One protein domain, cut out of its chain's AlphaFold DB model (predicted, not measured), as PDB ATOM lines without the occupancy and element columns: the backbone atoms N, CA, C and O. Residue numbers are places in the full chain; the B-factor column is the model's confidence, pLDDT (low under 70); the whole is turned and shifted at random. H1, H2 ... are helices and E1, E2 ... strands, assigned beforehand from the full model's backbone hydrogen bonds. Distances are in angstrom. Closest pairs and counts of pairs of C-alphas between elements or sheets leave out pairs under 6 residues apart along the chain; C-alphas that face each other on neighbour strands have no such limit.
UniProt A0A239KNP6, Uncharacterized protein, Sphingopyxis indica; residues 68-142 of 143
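This is residues 68 to 142 of the 143 residues of an uncharacterized protein of Sphingopyxis indica (UniProt A0A239KNP6). A strongly twisted wall of four antiparallel strands, E1 to E4, has a small helix, H1, beside E3 and E4, while the longest helix, H2, is set off from the sheet. Between H1 and E4 the long stretch of residues 100 to 113 loops out, and residues 108 to 109 in it pair briefly with residues 114 to 115 of E4, antiparallel. The printed part has 75 residues, with two named helices and four named strands along the chain in the order E1 E2 E3 H1 E4 H2; the sheet's order is E1 E2 E3 E4 and the class is mixed, helices and strands. The whole is compact, with a radius of gyration of the C-alphas of 12.0 A, and rounded, with spans of 28 by 26 by 23 A.

E1, residues 68 to 71, is an edge strand and forms a hairpin with E2, residues 77 to 81, at 157 degrees between their directions; N 68 and O 80, 2.9 A apart, are within hydrogen-bond range. E2 forms a hairpin with E3, residues 87 to 92, at 152 degrees, with N 79 and O 89 at 2.9 A. E1, E2 and E3 make a meander, each strand the antiparallel neighbour of the one before. E4, residues 114 to 120, is the other edge strand, antiparallel to E3 at 158 degrees, with N 90 and O 116 at 2.8 A. H1, residues 94 to 99, is on the sheet at a height of 7.1 A, over none of its strands, but only just: 2 of its C-alphas fall on E3 and 2 on E4. The closest C-alphas of H1 and E4 are those of Glu 94 and Trp 114, 6.5 A apart. H2, residues 128 to 140, is not on the sheet and is apart from E1, E2, E3 and H1. In H1 and H2 every O i to N i+4 pair is within hydrogen-bond range.

E1 begins at C-alpha 68, (26.727, -57.348, -115.094), and is 10.2 A long. E2 is 13.7 A long, E3 16.1 A and H1 8.9 A. E4 begins at C-alpha 114, (14.545, -51.694, -125.084), and is 16.7 A long. H2 is 18.2 A long and ends at C-alpha 140, (13.554, -48.956, -109.665).

The two C-alphas farthest apart are those of Asp 101 and His 141, at 32.5 A. The printed part has no cut. The link from H1 to E4 is long, with 14 residues, and the link from E4 to H2 is short, with 7. The mean pLDDT of the printed part is 75.7; residues 72 to 75, 85, 105 and 128 to 142 are under 70, and the mean for H2 is 60.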
ATOM      1  N   ILE A  68      25.483 -57.721-114.422       72.25
ATOM      2  CA  ILE A  68      26.727 -57.348-115.094       72.25
ATOM      3  C   ILE A  68      26.358 -56.532-116.326       72.25
ATOM      4  O   ILE A  68      25.640 -57.005-117.203       72.25
ATOM      5  N   CYS A  69      26.879 -55.312-116.389       74.94
ATOM      6  CA  CYS A  69      26.795 -54.462-117.567       74.94
ATOM      7  C   CYS A  69      28.064 -54.669-118.390       74.94
ATOM      8  O   CYS A  69      29.162 -54.725-117.826       74.94
ATOM      9  N   GLY A  70      27.930 -54.790-119.702       71.38
ATOM     10  CA  GLY A  70      29.090 -54.887-120.567       71.38
ATOM     11  C   GLY A  70      28.856 -54.287-121.936       71.38
ATOM     12  O   GLY A  70      27.739 -53.940-122.314       71.38
ATOM     13  N   ASP A  71      29.958 -54.176-122.665       75.88
ATOM     14  CA  ASP A  71      30.020 -53.451-123.921       75.88
ATOM     15  C   ASP A  71      30.519 -54.358-125.041       75.88
ATOM     16  O   ASP A  71      31.570 -55.005-124.946       75.88
ATOM     17  N   GLY A  72      29.743 -54.398-126.119       69.75
ATOM     18  CA  GLY A  72      30.098 -55.018-127.379       69.75
ATOM     19  C   GLY A  72      31.203 -54.239-128.088       69.75
ATOM     20  O   GLY A  72      31.354 -53.024-127.952       69.75
ATOM     21  N   SER A  73      32.004 -54.937-128.893       69.56
ATOM     22  CA  SER A  73      33.079 -54.314-129.681       69.56
ATOM     23  C   SER A  73      32.582 -53.315-130.734       69.56
ATOM     24  O   SER A  73      33.362 -52.505-131.233       69.56
ATOM     25  N   ASP A  74      31.304 -53.402-131.085       67.50
ATOM     26  CA  ASP A  74      30.552 -52.510-131.969       67.50
ATOM     27  C   ASP A  74      29.953 -51.295-131.240       67.50
ATOM     28  O   ASP A  74      29.456 -50.376-131.891       67.50
ATOM     29  N   GLY A  75      30.074 -51.237-129.911       66.69
ATOM     30  CA  GLY A  75      29.497 -50.187-129.079       66.69
ATOM     31  C   GLY A  75      28.068 -50.471-128.624       66.69
ATOM     32  O   GLY A  75      27.462 -49.575-128.048       66.69
ATOM     33  N   SER A  76      27.538 -51.673-128.867       72.19
ATOM     34  CA  SER A  76      26.270 -52.100-128.278       72.19
ATOM     35  C   SER A  76      26.424 -52.359-126.781       72.19
ATOM     36  O   SER A  76      27.403 -52.964-126.349       72.19
ATOM     37  N   GLU A  77      25.443 -51.945-125.990       82.88
ATOM     38  CA  GLU A  77      25.386 -52.241-124.559       82.88
ATOM     39  C   GLU A  77      24.673 -53.588-124.349       82.88
ATOM     40  O   GLU A  77      23.721 -53.926-125.059       82.88
ATOM     41  N   TYR A  78      25.130 -54.387-123.385       84.31
ATOM     42  CA  TYR A  78      24.450 -55.616-122.984       84.31
ATOM     43  C   TYR A  78      24.353 -55.741-121.466       84.31
ATOM     44  O   TYR A  78      25.224 -55.299-120.711       84.31
ATOM     45  N   LEU A  79      23.288 -56.402-121.025       82.88
ATOM     46  CA  LEU A  79      23.066 -56.780-119.637       82.88
ATOM     47  C   LEU A  79      23.152 -58.291-119.493       82.88
ATOM     48  O   LEU A  79      22.659 -59.041-120.334       82.88
ATOM     49  N   VAL A  80      23.752 -58.732-118.393       83.38
ATOM     50  CA  VAL A  80      23.711 -60.119-117.936       83.38
ATOM     51  C   VAL A  80      23.090 -60.153-116.556       83.38
ATOM     52  O   VAL A  80      23.591 -59.517-115.630       83.38
ATOM     53  N   HIS A  81      22.041 -60.952-116.418       80.56
ATOM     54  CA  HIS A  81      21.500 -61.329-115.124       80.56
ATOM     55  C   HIS A  81      22.129 -62.658-114.694       80.56
ATOM     56  O   HIS A  81      21.978 -63.675-115.380       80.56
ATOM     57  N   VAL A  82      22.876 -62.662-113.588       79.56
ATOM     58  CA  VAL A  82      23.648 -63.842-113.148       79.56
ATOM     59  C   VAL A  82      22.915 -64.730-112.144       79.56
ATOM     60  O   VAL A  82      23.370 -65.846-111.875       79.56
ATOM     61  N   LEU A  83      21.764 -64.291-111.632       73.88
ATOM     62  CA  LEU A  83      20.870 -65.119-110.822       73.88
ATOM     63  C   LEU A  83      19.762 -65.738-111.678       73.88
ATOM     64  O   LEU A  83      19.498 -65.307-112.794       73.88
ATOM     65  N   SER A  84      19.122 -66.797-111.182       70.31
ATOM     66  CA  SER A  84      18.042 -67.453-111.928       70.31
ATOM     67  C   SER A  84      16.811 -66.533-112.045       70.31
ATOM     68  O   SER A  84      16.356 -66.034-111.013       70.31
ATOM     69  N   PRO A  85      16.200 -66.392-113.240       69.94
ATOM     70  CA  PRO A  85      16.626 -66.982-114.507       69.94
ATOM     71  C   PRO A  85      17.794 -66.196-115.110       69.94
ATOM     72  O   PRO A  85      17.729 -64.977-115.261       69.94
ATOM     73  N   ARG A  86      18.862 -66.906-115.471       79.69
ATOM     74  CA  ARG A  86      20.056 -66.303-116.059       79.69
ATOM     75  C   ARG A  86      19.840 -66.026-117.535       79.69
ATOM     76  O   ARG A  86      19.445 -66.923-118.291       79.69
ATOM     77  N   PHE A  87      20.146 -64.809-117.952       83.81
ATOM     78  CA  PHE A  87      20.057 -64.396-119.345       83.81
ATOM     79  C   PHE A  87      21.068 -63.302-119.663       83.81
ATOM     80  O   PHE A  87      21.577 -62.619-118.774       83.81
ATOM     81  N   LEU A  88      21.319 -63.140-120.955       87.62
ATOM     82  CA  LEU A  88      21.985 -61.987-121.539       87.62
ATOM     83  C   LEU A  88      21.016 -61.304-122.507       87.62
ATOM     84  O   LEU A  88      20.286 -61.993-123.220       87.62
ATOM     85  N   CYS A  89      21.001 -59.979-122.549       86.88
ATOM     86  CA  CYS A  89      20.235 -59.211-123.526       86.88
ATOM     87  C   CYS A  89      21.013 -57.982-123.993       86.88
ATOM     88  O   CYS A  89      21.910 -57.500-123.303       86.88
ATOM     89  N   LEU A  90      20.661 -57.492-125.177       88.12
ATOM     90  CA  LEU A  90      21.100 -56.198-125.675       88.12
ATOM     91  C   LEU A  90      20.242 -55.100-125.060       88.12
ATOM     92  O   LEU A  90      19.035 -55.278-124.878       88.12
ATOM     93  N   VAL A  91      20.875 -53.965-124.800       86.44
ATOM     94  CA  VAL A  91      20.229 -52.736-124.354       86.44
ATOM     95  C   VAL A  91      20.322 -51.728-125.483       86.44
ATOM     96  O   VAL A  91      21.419 -51.400-125.929       86.44
ATOM     97  N   LEU A  92      19.172 -51.250-125.946       85.06
ATOM     98  CA  LEU A  92      19.078 -50.264-127.018       85.06
ATOM     99  C   LEU A  92      18.224 -49.079-126.567       85.06
ATOM    100  O   LEU A  92      17.201 -49.246-125.898       85.06
ATOM    101  N   THR A  93      18.601 -47.875-126.982       84.62
ATOM    102  CA  THR A  93      17.694 -46.720-126.933       84.62
ATOM    103  C   THR A  93      16.500 -46.927-127.871       84.62
ATOM    104  O   THR A  93      16.512 -47.803-128.738       84.62
ATOM    105  N   GLU A  94      15.446 -46.115-127.735       86.88
ATOM    106  CA  GLU A  94      14.278 -46.203-128.626       86.88
ATOM    107  C   GLU A  94      14.651 -46.030-130.110       86.88
ATOM    108  O   GLU A  94      14.165 -46.776-130.963       86.88
ATOM    109  N   ASP A  95      15.548 -45.093-130.418       86.81
ATOM    110  CA  ASP A  95      15.992 -44.841-131.790       86.81
ATOM    111  C   ASP A  95      16.826 -46.003-132.346       86.81
ATOM    112  O   ASP A  95      16.626 -46.418-133.489       86.81
ATOM    113  N   GLU A  96      17.724 -46.572-131.540       87.56
ATOM    114  CA  GLU A  96      18.521 -47.741-131.933       87.56
ATOM    115  C   GLU A  96      17.644 -48.977-132.136       87.56
ATOM    116  O   GLU A  96      17.829 -49.705-133.110       87.56
ATOM    117  N   TYR A  97      16.650 -49.188-131.270       88.94
ATOM    118  CA  TYR A  97      15.715 -50.300-131.388       88.94
ATOM    119  C   TYR A  97      14.902 -50.226-132.682       88.94
ATOM    120  O   TYR A  97      14.785 -51.223-133.389       88.94
ATOM    121  N   ARG A  98      14.412 -49.038-133.060       88.69
ATOM    122  CA  ARG A  98      13.679 -48.839-134.327       88.69
ATOM    123  C   ARG A  98      14.508 -49.186-135.566       88.69
ATOM    124  O   ARG A  98      13.935 -49.554-136.587       88.69
ATOM    125  N   LEU A  99      15.832 -49.052-135.483       88.69
ATOM    126  CA  LEU A  99      16.774 -49.387-136.554       88.69
ATOM    127  C   LEU A  99      17.301 -50.826-136.466       88.69
ATOM    128  O   LEU A  99      17.969 -51.294-137.388       88.69
ATOM    129  N   PHE A 100      17.026 -51.525-135.366       86.81
ATOM    130  CA  PHE A 100      17.471 -52.888-135.144       86.81
ATOM    131  C   PHE A 100      16.602 -53.868-135.938       86.81
ATOM    132  O   PHE A 100      15.398 -53.959-135.726       86.81
ATOM    133  N   ASP A 101      17.220 -54.635-136.835       84.38
ATOM    134  CA  ASP A 101      16.529 -55.581-137.732       84.38
ATOM    135  C   ASP A 101      16.151 -56.909-137.031       84.38
ATOM    136  O   ASP A 101      15.553 -57.809-137.614       84.38
ATOM    137  N   GLY A 102      16.532 -57.059-135.756       81.44
ATOM    138  CA  GLY A 102      16.368 -58.276-134.958       81.44
ATOM    139  C   GLY A 102      15.243 -58.236-133.924       81.44
ATOM    140  O   GLY A 102      15.290 -59.049-132.999       81.44
ATOM    141  N   GLN A 103      14.286 -57.310-134.048       86.12
ATOM    142  CA  GLN A 103      13.151 -57.155-133.122       86.12
ATOM    143  C   GLN A 103      12.328 -58.449-133.035       86.12
ATOM    144  O   GLN A 103      12.049 -59.089-134.054       86.12
ATOM    145  N   LYS A 104      11.940 -58.856-131.821       82.06
ATOM    146  CA  LYS A 104      11.226 -60.120-131.576       82.06
ATOM    147  C   LYS A 104      10.083 -59.978-130.581       82.06
ATOM    148  O   LYS A 104      10.115 -59.167-129.661       82.06
ATOM    149  N   ASP A 105       9.120 -60.892-130.702       69.31
ATOM    150  CA  ASP A 105       8.097 -61.107-129.679       69.31
ATOM    151  C   ASP A 105       8.757 -61.535-128.353       69.31
ATOM    152  O   ASP A 105       9.309 -62.638-128.216       69.31
ATOM    153  N   GLY A 106       8.698 -60.640-127.366       74.38
ATOM    154  CA  GLY A 106       9.351 -60.791-126.064       74.38
ATOM    155  C   GLY A 106      10.432 -59.753-125.762       74.38
ATOM    156  O   GLY A 106      11.008 -59.820-124.678       74.38
ATOM    157  N   ASP A 107      10.690 -58.813-126.674       86.94
ATOM    158  CA  ASP A 107      11.459 -57.607-126.368       86.94
ATOM    159  C   ASP A 107      10.684 -56.727-125.375       86.94
ATOM    160  O   ASP A 107       9.450 -56.672-125.398       86.94
ATOM    161  N   TYR A 108      11.402 -56.077-124.459       84.25
ATOM    162  CA  TYR A 108      10.805 -55.422-123.295       84.25
ATOM    163  C   TYR A 108      11.248 -53.966-123.176       84.25
ATOM    164  O   TYR A 108      12.442 -53.677-123.200       84.25
ATOM    165  N   TRP A 109      10.288 -53.057-123.008       84.44
ATOM    166  CA  TRP A 109      10.548 -51.640-122.775       84.44
ATOM    167  C   TRP A 109      10.576 -51.337-121.277       84.44
ATOM    168  O   TRP A 109       9.577 -51.522-120.588       84.44
ATOM    169  N   THR A 110      11.699 -50.821-120.783       72.44
ATOM    170  CA  THR A 110      11.897 -50.455-119.367       72.44
ATOM    171  C   THR A 110      11.406 -49.045-119.030       72.44
ATOM    172  O   THR A 110      11.660 -48.543-117.942       72.44
ATOM    173  N   GLY A 111      10.781 -48.339-119.977       78.25
ATOM    174  CA  GLY A 111      10.490 -46.906-119.849       78.25
ATOM    175  C   GLY A 111      11.588 -46.002-120.418       78.25
ATOM    176  O   GLY A 111      11.290 -44.876-120.814       78.25
ATOM    177  N   THR A 112      12.830 -46.490-120.504       74.31
ATOM    178  CA  THR A 112      13.989 -45.722-121.007       74.31
ATOM    179  C   THR A 112      14.850 -46.472-122.027       74.31
ATOM    180  O   THR A 112      15.541 -45.826-122.815       74.31
ATOM    181  N   ALA A 113      14.784 -47.807-122.062       81.69
ATOM    182  CA  ALA A 113      15.443 -48.648-123.061       81.69
ATOM    183  C   ALA A 113      14.610 -49.855-123.464       81.69
ATOM    184  O   ALA A 113      13.767 -50.350-122.716       81.69
ATOM    185  N   TRP A 114      14.945 -50.375-124.639       86.19
ATOM    186  CA  TRP A 114      14.545 -51.694-125.084       86.19
ATOM    187  C   TRP A 114      15.586 -52.727-124.665       86.19
ATOM    188  O   TRP A 114      16.768 -52.609-124.989       86.19
ATOM    189  N   LEU A 115      15.121 -53.768-123.981       87.00
ATOM    190  CA  LEU A 115      15.845 -55.014-123.786       87.00
ATOM    191  C   LEU A 115      15.441 -55.966-124.910       87.00
ATOM    192  O   LEU A 115      14.263 -56.301-125.047       87.00
ATOM    193  N   THR A 116      16.406 -56.392-125.719       88.25
ATOM    194  CA  THR A 116      16.159 -57.251-126.889       88.25
ATOM    195  C   THR A 116      17.236 -58.321-127.035       88.25
ATOM    196  O   THR A 116      18.225 -58.354-126.300       88.25
ATOM    197  N   GLY A 117      17.045 -59.252-127.969       86.62
ATOM    198  CA  GLY A 117      18.061 -60.251-128.299       86.62
ATOM    199  C   GLY A 117      18.349 -61.225-127.155       86.62
ATOM    200  O   GLY A 117      19.466 -61.725-127.051       86.62
ATOM    201  N   PHE A 118      17.356 -61.493-126.298       86.44
ATOM    202  CA  PHE A 118      17.516 -62.343-125.120       86.44
ATOM    203  C   PHE A 118      18.118 -63.713-125.456       86.44
ATOM    204  O   PHE A 118      17.536 -64.519-126.191       86.44
ATOM    205  N   HIS A 119      19.255 -64.002-124.834       87.44
ATOM    206  CA  HIS A 119      19.881 -65.309-124.782       87.44
ATOM    207  C   HIS A 119      19.694 -65.905-123.384       87.44
ATOM    208  O   HIS A 119      20.324 -65.479-122.415       87.44
ATOM    209  N   TRP A 120      18.809 -66.893-123.281       83.00
ATOM    210  CA  TRP A 120      18.507 -67.579-122.029       83.00
ATOM    211  C   TRP A 120      19.556 -68.650-121.734       83.00
ATOM    212  O   TRP A 120      19.759 -69.554-122.541       83.00
ATOM    213  N   ILE A 121      20.203 -68.548-120.572       80.94
ATOM    214  CA  ILE A 121      21.136 -69.564-120.061       80.94
ATOM    215  C   ILE A 121      20.348 -70.642-119.311       80.94
ATOM    216  O   ILE A 121      20.611 -71.835-119.463       80.94
ATOM    217  N   ASP A 122      19.368 -70.217-118.512       78.31
ATOM    218  CA  ASP A 122      18.397 -71.110-117.882       78.31
ATOM    219  C   ASP A 122      17.184 -71.344-118.793       78.31
ATOM    220  O   ASP A 122      17.027 -70.719-119.842       78.31
ATOM    221  N   ARG A 123      16.284 -72.250-118.393       77.19
ATOM    222  CA  ARG A 123      15.014 -72.435-119.104       77.19
ATOM    223  C   ARG A 123      14.255 -71.104-119.134       77.19
ATOM    224  O   ARG A 123      13.964 -70.543-118.079       77.19
ATOM    225  N   ARG A 124      13.901 -70.645-120.340       72.19
ATOM    226  CA  ARG A 124      13.092 -69.436-120.546       72.19
ATOM    227  C   ARG A 124      11.815 -69.514-119.690       72.19
ATOM    228  O   ARG A 124      11.100 -70.518-119.798       72.19
ATOM    229  N   PRO A 125      11.520 -68.498-118.861       72.56
ATOM    230  CA  PRO A 125      10.291 -68.471-118.083       72.56
ATOM    231  C   PRO A 125       9.064 -68.405-119.000       72.56
ATOM    232  O   PRO A 125       9.094 -67.764-120.050       72.56
ATOM    233  N   GLU A 126       7.984 -69.074-118.593       75.31
ATOM    234  CA  GLU A 126       6.732 -69.150-119.366       75.31
ATOM    235  C   GLU A 126       6.016 -67.791-119.456       75.31
ATOM    236  O   GLU A 126       5.360 -67.509-120.452       75.31
ATOM    237  N   ASP A 127       6.205 -66.931-118.450       73.06
ATOM    238  CA  ASP A 127       5.666 -65.571-118.384       73.06
ATOM    239  C   ASP A 127       6.821 -64.563-118.302       73.06
ATOM    240  O   ASP A 127       7.275 -64.176-117.220       73.06
ATOM    241  N   LEU A 128       7.368 -64.230-119.472       68.19
ATOM    242  CA  LEU A 128       8.523 -63.346-119.603       68.19
ATOM    243  C   LEU A 128       8.201 -61.908-119.175       68.19
ATOM    244  O   LEU A 128       9.016 -61.288-118.500       68.19
ATOM    245  N   ALA A 129       7.014 -61.407-119.528       68.19
ATOM    246  CA  ALA A 129       6.591 -60.045-119.211       68.19
ATOM    247  C   ALA A 129       6.590 -59.812-117.696       68.19
ATOM    248  O   ALA A 129       7.267 -58.909-117.215       68.19
ATOM    249  N   ARG A 130       5.968 -60.718-116.932       66.56
ATOM    250  CA  ARG A 130       5.951 -60.636-115.467       66.56
ATOM    251  C   ARG A 130       7.342 -60.739-114.840       66.56
ATOM    252  O   ARG A 130       7.587 -60.195-113.769       66.56
ATOM    253  N   TRP A 131       8.265 -61.478-115.455       66.25
ATOM    254  CA  TRP A 131       9.647 -61.552-114.970       66.25
ATOM    255  C   TRP A 131      10.429 -60.267-115.236       66.25
ATOM    256  O   TRP A 131      11.181 -59.841-114.364       66.25
ATOM    257  N   MET A 132      10.240 -59.658-116.406       68.44
ATOM    258  CA  MET A 132      10.869 -58.385-116.752       68.44
ATOM    259  C   MET A 132      10.294 -57.228-115.932       68.44
ATOM    260  O   MET A 132      11.065 -56.396-115.478       68.44
ATOM    261  N   GLU A 133       8.991 -57.231-115.640       65.06
ATOM    262  CA  GLU A 133       8.376 -56.302-114.682       65.06
ATOM    263  C   GLU A 133       9.023 -56.433-113.302       65.06
ATOM    264  O   GLU A 133       9.484 -55.447-112.750       65.06
ATOM    265  N   ARG A 134       9.181 -57.656-112.777       60.94
ATOM    266  CA  ARG A 134       9.838 -57.863-111.473       60.94
ATOM    267  C   ARG A 134      11.311 -57.459-111.466       60.94
ATOM    268  O   ARG A 134      11.804 -57.018-110.433       60.94
ATOM    269  N   ALA A 135      12.015 -57.643-112.580       59.22
ATOM    270  CA  ALA A 135      13.390 -57.178-112.731       59.22
ATOM    271  C   ALA A 135      13.455 -55.643-112.806       59.22
ATOM    272  O   ALA A 135      14.311 -55.046-112.166       59.22
ATOM    273  N   SER A 136      12.528 -55.015-113.533       59.44
ATOM    274  CA  SER A 136      12.379 -53.559-113.613       59.44
ATOM    275  C   SER A 136      12.060 -52.964-112.245       59.44
ATOM    276  O   SER A 136      12.770 -52.075-111.795       59.44
ATOM    277  N   ASP A 137      11.079 -53.526-111.533       54.62
ATOM    278  CA  ASP A 137      10.726 -53.126-110.172       54.62
ATOM    279  C   ASP A 137      11.939 -53.238-109.246       54.62
ATOM    280  O   ASP A 137      12.214 -52.327-108.470       54.62
ATOM    281  N   ALA A 138      12.695 -54.339-109.321       47.38
ATOM    282  CA  ALA A 138      13.897 -54.502-108.512       47.38
ATOM    283  C   ALA A 138      14.922 -53.392-108.784       47.38
ATOM    284  O   ALA A 138      15.530 -52.915-107.834       47.38
ATOM    285  N   LEU A 139      15.080 -52.959-110.038       48.44
ATOM    286  CA  LEU A 139      15.981 -51.873-110.432       48.44
ATOM    287  C   LEU A 139      15.472 -50.491-109.983       48.44
ATOM    288  O   LEU A 139      16.270 -49.694-109.492       48.44
ATOM    289  N   ASP A 140      14.166 -50.231-110.070       50.72
ATOM    290  CA  ASP A 140      13.554 -48.956-109.665       50.72
ATOM    291  C   ASP A 140      13.647 -48.705-108.149       50.72
ATOM    292  O   ASP A 140      13.723 -47.563-107.707       50.72
ATOM    293  N   HIS A 141      13.709 -49.757-107.326       39.94
ATOM    294  CA  HIS A 141      13.841 -49.626-105.866       39.94
ATOM    295  C   HIS A 141      15.272 -49.290-105.389       39.94
ATOM    296  O   HIS A 141      15.503 -49.215-104.179       39.94
ATOM    297  N   PHE A 142      16.230 -49.082-106.302       37.81
ATOM    298  CA  PHE A 142      17.588 -48.613-105.985       37.81
ATOM    299  C   PHE A 142      17.773 -47.088-106.113       37.81
ATOM    300  O   PHE A 142      18.897 -46.615-105.918       37.81
TER     301      PHE A 142